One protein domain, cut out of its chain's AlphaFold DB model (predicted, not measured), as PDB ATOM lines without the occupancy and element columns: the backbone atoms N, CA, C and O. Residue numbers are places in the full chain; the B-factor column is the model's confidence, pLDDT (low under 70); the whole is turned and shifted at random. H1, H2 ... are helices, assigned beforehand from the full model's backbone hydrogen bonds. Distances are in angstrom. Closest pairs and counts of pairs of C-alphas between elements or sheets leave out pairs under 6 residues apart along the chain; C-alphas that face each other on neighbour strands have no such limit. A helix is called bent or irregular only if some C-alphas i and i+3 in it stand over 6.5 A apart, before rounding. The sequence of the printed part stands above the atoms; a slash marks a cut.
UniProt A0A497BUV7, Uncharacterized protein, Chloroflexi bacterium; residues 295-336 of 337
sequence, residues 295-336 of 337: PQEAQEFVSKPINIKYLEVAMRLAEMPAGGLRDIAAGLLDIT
ATOM      1  N   PRO A 295      -1.443 -16.950 -52.369       97.50
ATOM      2  CA  PRO A 295      -0.577 -17.803 -53.181       97.50
ATOM      3  C   PRO A 295      -0.180 -19.076 -52.426       97.50
ATOM      4  O   PRO A 295       0.011 -19.030 -51.209       97.50
ATOM      5  N   GLN A 296      -0.010 -20.193 -53.139       95.06
ATOM      6  CA  GLN A 296       0.309 -21.489 -52.526       95.06
ATOM      7  C   GLN A 296       1.546 -21.415 -51.617       95.06
ATOM      8  O   GLN A 296       1.505 -21.887 -50.486       95.06
ATOM      9  N   GLU A 297       2.605 -20.737 -52.063       96.31
ATOM     10  CA  GLU A 297       3.833 -20.546 -51.279       96.31
ATOM     11  C   GLU A 297       3.566 -19.845 -49.935       96.31
ATOM     12  O   GLU A 297       4.129 -20.218 -48.906       96.31
ATOM     13  N   ALA A 298       2.668 -18.855 -49.920       94.62
ATOM     14  CA  ALA A 298       2.292 -18.142 -48.704       94.62
ATOM     15  C   ALA A 298       1.435 -19.013 -47.776       94.62
ATOM     16  O   ALA A 298       1.654 -18.998 -46.565       94.62
ATOM     17  N   GLN A 299       0.498 -19.797 -48.324       96.12
ATOM     18  CA  GLN A 299      -0.283 -20.759 -47.541       96.12
ATOM     19  C   GLN A 299       0.647 -21.769 -46.854       96.12
ATOM     20  O   GLN A 299       0.608 -21.919 -45.635       96.12
ATOM     21  N   GLU A 300       1.556 -22.386 -47.614       94.69
ATOM     22  CA  GLU A 300       2.534 -23.351 -47.098       94.69
ATOM     23  C   GLU A 300       3.475 -22.742 -46.053       94.69
ATOM     24  O   GLU A 300       3.853 -23.412 -45.088       94.69
ATOM     25  N   PHE A 301       3.873 -21.482 -46.234       95.94
ATOM     26  CA  PHE A 301       4.703 -20.774 -45.270       95.94
ATOM     27  C   PHE A 301       3.947 -20.516 -43.961       95.94
ATOM     28  O   PHE A 301       4.468 -20.818 -42.889       95.94
ATOM     29  N   VAL A 302       2.722 -19.989 -44.031       94.62
ATOM     30  CA  VAL A 302       1.933 -19.608 -42.848       94.62
ATOM     31  C   VAL A 302       1.450 -20.830 -42.061       94.62
ATOM     32  O   VAL A 302       1.408 -20.781 -40.835       94.62
ATOM     33  N   SER A 303       1.145 -21.948 -42.726       93.31
ATOM     34  CA  SER A 303       0.661 -23.169 -42.063       93.31
ATOM     35  C   SER A 303       1.712 -23.899 -41.218       93.31
ATOM     36  O   SER A 303       1.359 -24.801 -40.462       93.31
ATOM     37  N   LYS A 304       3.001 -23.551 -41.324       93.94
ATOM     38  CA  LYS A 304       4.074 -24.196 -40.550       93.94
ATOM     39  C   LYS A 304       4.216 -23.527 -39.174       93.94
ATOM     40  O   LYS A 304       4.622 -22.366 -39.128       93.94
ATOM     41  N   PRO A 305       4.020 -24.241 -38.045       92.00
ATOM     42  CA  PRO A 305       4.097 -23.641 -36.705       92.00
ATOM     43  C   PRO A 305       5.435 -22.956 -36.400       92.00
ATOM     44  O   PRO A 305       5.472 -21.934 -35.718       92.00
ATOM     45  N   ILE A 306       6.540 -23.474 -36.948       93.88
ATOM     46  CA  ILE A 306       7.878 -22.883 -36.792       93.88
ATOM     47  C   ILE A 306       7.969 -21.456 -37.354       93.88
ATOM     48  O   ILE A 306       8.785 -20.663 -36.888       93.88
ATOM     49  N   ASN A 307       7.105 -21.098 -38.311       95.62
ATOM     50  CA  ASN A 307       7.148 -19.797 -38.963       95.62
ATOM     51  C   ASN A 307       6.441 -18.684 -38.186       95.62
ATOM     52  O   ASN A 307       6.519 -17.520 -38.584       95.62
ATOM     53  N   ILE A 308       5.820 -19.001 -37.044       94.19
ATOM     54  CA  ILE A 308       5.103 -18.018 -36.224       94.19
ATOM     55  C   ILE A 308       5.982 -16.818 -35.848       94.19
ATOM     56  O   ILE A 308       5.514 -15.686 -35.854       94.19
ATOM     57  N   LYS A 309       7.284 -17.034 -35.614       93.56
ATOM     58  CA  LYS A 309       8.226 -15.959 -35.268       93.56
ATOM     59  C   LYS A 309       8.496 -14.995 -36.420       93.56
ATOM     60  O   LYS A 309       8.643 -13.803 -36.172       93.56
ATOM     61  N   TYR A 310       8.491 -15.467 -37.666       94.06
ATOM     62  CA  TYR A 310       8.574 -14.577 -38.827       94.06
ATOM     63  C   TYR A 310       7.306 -13.732 -38.962       94.06
ATOM     64  O   TYR A 310       7.392 -12.535 -39.230       94.06
ATOM     65  N   LEU A 311       6.138 -14.334 -38.726       94.56
ATOM     66  CA  LEU A 311       4.861 -13.623 -38.768       94.56
ATOM     67  C   LEU A 311       4.758 -12.578 -37.651       94.56
ATOM     68  O   LEU A 311       4.366 -11.451 -37.925       94.56
ATOM     69  N   GLU A 312       5.192 -12.897 -36.427       92.00
ATOM     70  CA  GLU A 312       5.263 -11.939 -35.312       92.00
ATOM     71  C   GLU A 312       6.123 -10.713 -35.666       92.00
ATOM     72  O   GLU A 312       5.746  -9.581 -35.362       92.00
ATOM     73  N   VAL A 313       7.268 -10.914 -36.330       92.50
ATOM     74  CA  VAL A 313       8.116  -9.809 -36.809       92.50
ATOM     75  C   VAL A 313       7.402  -9.004 -37.893       92.50
ATOM     76  O   VAL A 313       7.360  -7.779 -37.802       92.50
ATOM     77  N   ALA A 314       6.804  -9.668 -38.885       91.94
ATOM     78  CA  ALA A 314       6.065  -9.000 -39.953       91.94
ATOM     79  C   ALA A 314       4.900  -8.152 -39.411       91.94
ATOM     80  O   ALA A 314       4.714  -7.018 -39.847       91.94
ATOM     81  N   MET A 315       4.165  -8.663 -38.418       92.19
ATOM     82  CA  MET A 315       3.090  -7.933 -37.740       92.19
ATOM     83  C   MET A 315       3.617  -6.682 -37.031       92.19
ATOM     84  O   MET A 315       3.069  -5.602 -37.221       92.19
ATOM     85  N   ARG A 316       4.728  -6.794 -36.286       89.25
ATOM     86  CA  ARG A 316       5.358  -5.632 -35.635       89.25
ATOM     87  C   ARG A 316       5.797  -4.579 -36.646       89.25
ATOM     88  O   ARG A 316       5.583  -3.397 -36.412       89.25
ATOM     89  N   LEU A 317       6.392  -4.998 -37.763       89.25
ATOM     90  CA  LEU A 317       6.794  -4.087 -38.837       89.25
ATOM     91  C   LEU A 317       5.583  -3.383 -39.466       89.25
ATOM     92  O   LEU A 317       5.659  -2.193 -39.753       89.25
ATOM     93  N   ALA A 318       4.460  -4.084 -39.646       89.31
ATOM     94  CA  ALA A 318       3.241  -3.509 -40.217       89.31
ATOM     95  C   ALA A 318       2.606  -2.417 -39.333       89.31
ATOM     96  O   ALA A 318       1.970  -1.504 -39.856       89.31
ATOM     97  N   GLU A 319       2.791  -2.488 -38.014       89.50
ATOM     98  CA  GLU A 319       2.298  -1.487 -37.055       89.50
ATOM     99  C   GLU A 319       3.195  -0.237 -36.964       89.50
ATOM    100  O   GLU A 319       2.788   0.785 -36.403       89.50
ATOM    101  N   MET A 320       4.418  -0.285 -37.502       90.06
ATOM    102  CA  MET A 320       5.367   0.821 -37.388       90.06
ATOM    103  C   MET A 320       4.994   2.018 -38.281       90.06
ATOM    104  O   MET A 320       4.589   1.847 -39.435       90.06
ATOM    105  N   PRO A 321       5.229   3.263 -37.820       88.88
ATOM    106  CA  PRO A 321       5.130   4.438 -38.677       88.88
ATOM    107  C   PRO A 321       6.117   4.361 -39.846       88.88
ATOM    108  O   PRO A 321       7.240   3.873 -39.701       88.88
ATOM    109  N   ALA A 322       5.748   4.954 -40.983       84.25
ATOM    110  CA  ALA A 322       6.557   4.920 -42.205       84.25
ATOM    111  C   ALA A 322       7.999   5.446 -42.036       84.25
ATOM    112  O   ALA A 322       8.871   5.059 -42.808       84.25
ATOM    113  N   GLY A 323       8.258   6.319 -41.054       83.94
ATOM    114  CA  GLY A 323       9.614   6.762 -40.707       83.94
ATOM    115  C   GLY A 323      10.473   5.631 -40.134       83.94
ATOM    116  O   GLY A 323      11.536   5.351 -40.670       83.94
ATOM    117  N   GLY A 324       9.957   4.902 -39.140       84.19
ATOM    118  CA  GLY A 324      10.691   3.802 -38.506       84.19
ATOM    119  C   GLY A 324      10.996   2.648 -39.463       84.19
ATOM    120  O   GLY A 324      12.059   2.041 -39.376       84.19
ATOM    121  N   LEU A 325      10.112   2.379 -40.431       85.62
ATOM    122  CA  LEU A 325      10.382   1.397 -41.488       85.62
ATOM    123  C   LEU A 325      11.537   1.820 -42.408       85.62
ATOM    124  O   LEU A 325      12.326   0.972 -42.821       85.62
ATOM    125  N   ARG A 326      11.658   3.119 -42.718       84.25
ATOM    126  CA  ARG A 326      12.773   3.636 -43.529       84.25
ATOM    127  C   ARG A 326      14.095   3.551 -42.785       84.25
ATOM    128  O   ARG A 326      15.084   3.181 -43.405       84.25
ATOM    129  N   ASP A 327      14.101   3.835 -41.488       84.50
ATOM    130  CA  ASP A 327      15.317   3.765 -40.672       84.50
ATOM    131  C   ASP A 327      15.831   2.321 -40.562       84.50
ATOM    132  O   ASP A 327      17.026   2.075 -40.714       84.50
ATOM    133  N   ILE A 328      14.928   1.346 -40.391       85.69
ATOM    134  CA  ILE A 328      15.285  -0.081 -40.432       85.69
ATOM    135  C   ILE A 328      15.829  -0.464 -41.811       85.69
ATOM    136  O   ILE A 328      16.852  -1.138 -41.895       85.69
ATOM    137  N   ALA A 329      15.174  -0.038 -42.895       83.38
ATOM    138  CA  ALA A 329      15.633  -0.341 -44.250       83.38
ATOM    139  C   ALA A 329      17.015   0.267 -44.546       83.38
ATOM    140  O   ALA A 329      17.857  -0.410 -45.133       83.38
ATOM    141  N   ALA A 330      17.266   1.504 -44.107       82.00
ATOM    142  CA  ALA A 330      18.568   2.157 -44.221       82.00
ATOM    143  C   ALA A 330      19.639   1.400 -43.423       82.00
ATOM    144  O   ALA A 330      20.671   1.041 -43.979       82.00
ATOM    145  N   GLY A 331      19.348   1.041 -42.168       81.44
ATOM    146  CA  GLY A 331      20.264   0.247 -41.349       81.44
ATOM    147  C   GLY A 331      20.567  -1.141 -41.931       81.44
ATOM    148  O   GLY A 331      21.689  -1.618 -41.805       81.44
ATOM    149  N   LEU A 332      19.603  -1.787 -42.601       85.88
ATOM    150  CA  LEU A 332      19.827  -3.057 -43.307       85.88
ATOM    151  C   LEU A 332      20.702  -2.891 -44.563       85.88
ATOM    152  O   LEU A 332      21.482  -3.785 -44.888       85.88
ATOM    153  N   LEU A 333      20.592  -1.764 -45.269       81.06
ATOM    154  CA  LEU A 333      21.461  -1.451 -46.406       81.06
ATOM    155  C   LEU A 333      22.902  -1.191 -45.951       81.06
ATOM    156  O   LEU A 333      23.827  -1.712 -46.566       81.06
ATOM    157  N   ASP A 334      23.085  -0.485 -44.836       80.69
ATOM    158  CA  ASP A 334      24.407  -0.167 -44.282       80.69
ATOM    159  C   ASP A 334      25.183  -1.403 -43.787       80.69
ATOM    160  O   ASP A 334      26.405  -1.367 -43.714       80.69
ATOM    161  N   ILE A 335      24.498  -2.503 -43.444       76.88
ATOM    162  CA  ILE A 335      25.144  -3.770 -43.043       76.88
ATOM    163  C   ILE A 335      25.330  -4.764 -44.198       76.88
ATOM    164  O   ILE A 335      25.946  -5.811 -44.001       76.88
ATOM    165  N   THR A 336      24.741  -4.500 -45.368       68.69
ATOM    166  CA  THR A 336      24.807  -5.402 -46.533       68.69
ATOM    167  C   THR A 336      25.809  -4.956 -47.603       68.69
ATOM    168  O   THR A 336      26.020  -5.704 -48.558       68.69
TER     169      THR A 336
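AT A GLANCE: This is residues 295 to 336 of the 337 residues of an uncharacterized protein of Chloroflexi bacterium (UniProt A0A497BUV7). The longest helix, H2, makes the middle of an open, angular chain of three helices joined end to end, with H1 turned off at a corner at one end and H3 at the other. No core is closed between them. The printed part has 42 residues, with H1, H2 and H3 in chain order and no named strand: all helix, loose, radius of gyration of the C-alphas 13.1 A, spans 31 by 24 by 19 A.

HOW THE PARTS SIT: H2, residues 305 to 319, and H1, residues 296 to 302, only just touch, with 3 pairs of C-alphas within 8 A, and only at the corner; the closest C-alphas, of Phe 301 and Asn 307, are 6.8 A apart. Their lines are about perpendicular, at 90 degrees. H3, residues 322 to 334, is close to H2 but not clearly touching; the closest C-alphas, of Leu 317 and Leu 325, are 7.1 A apart. H2 and H3 run opposite ways at a steep tilt of 61 degrees. H1 and H3 are apart. Every O i to N i+4 pair is within hydrogen-bond range in H1 and H3, and 9 of 11 in H2.

IN THESE COORDINATES: H2 is 22.2 A long and irregular, with C-alphas 306 and 309 7.1 A apart. H1, 10.0 A, begins at C-alpha 296 (0.309, -21.489, -52.526). H3, 18.7 A, ends at C-alpha 334 (24.407, -0.167, -44.282).

THE WHOLE: The C-alphas farthest apart, of Gln 296 and Asp 334, are 33.2 A apart. The printed part has no cut, and both links are tight. Residue 336 is under pLDDT 70.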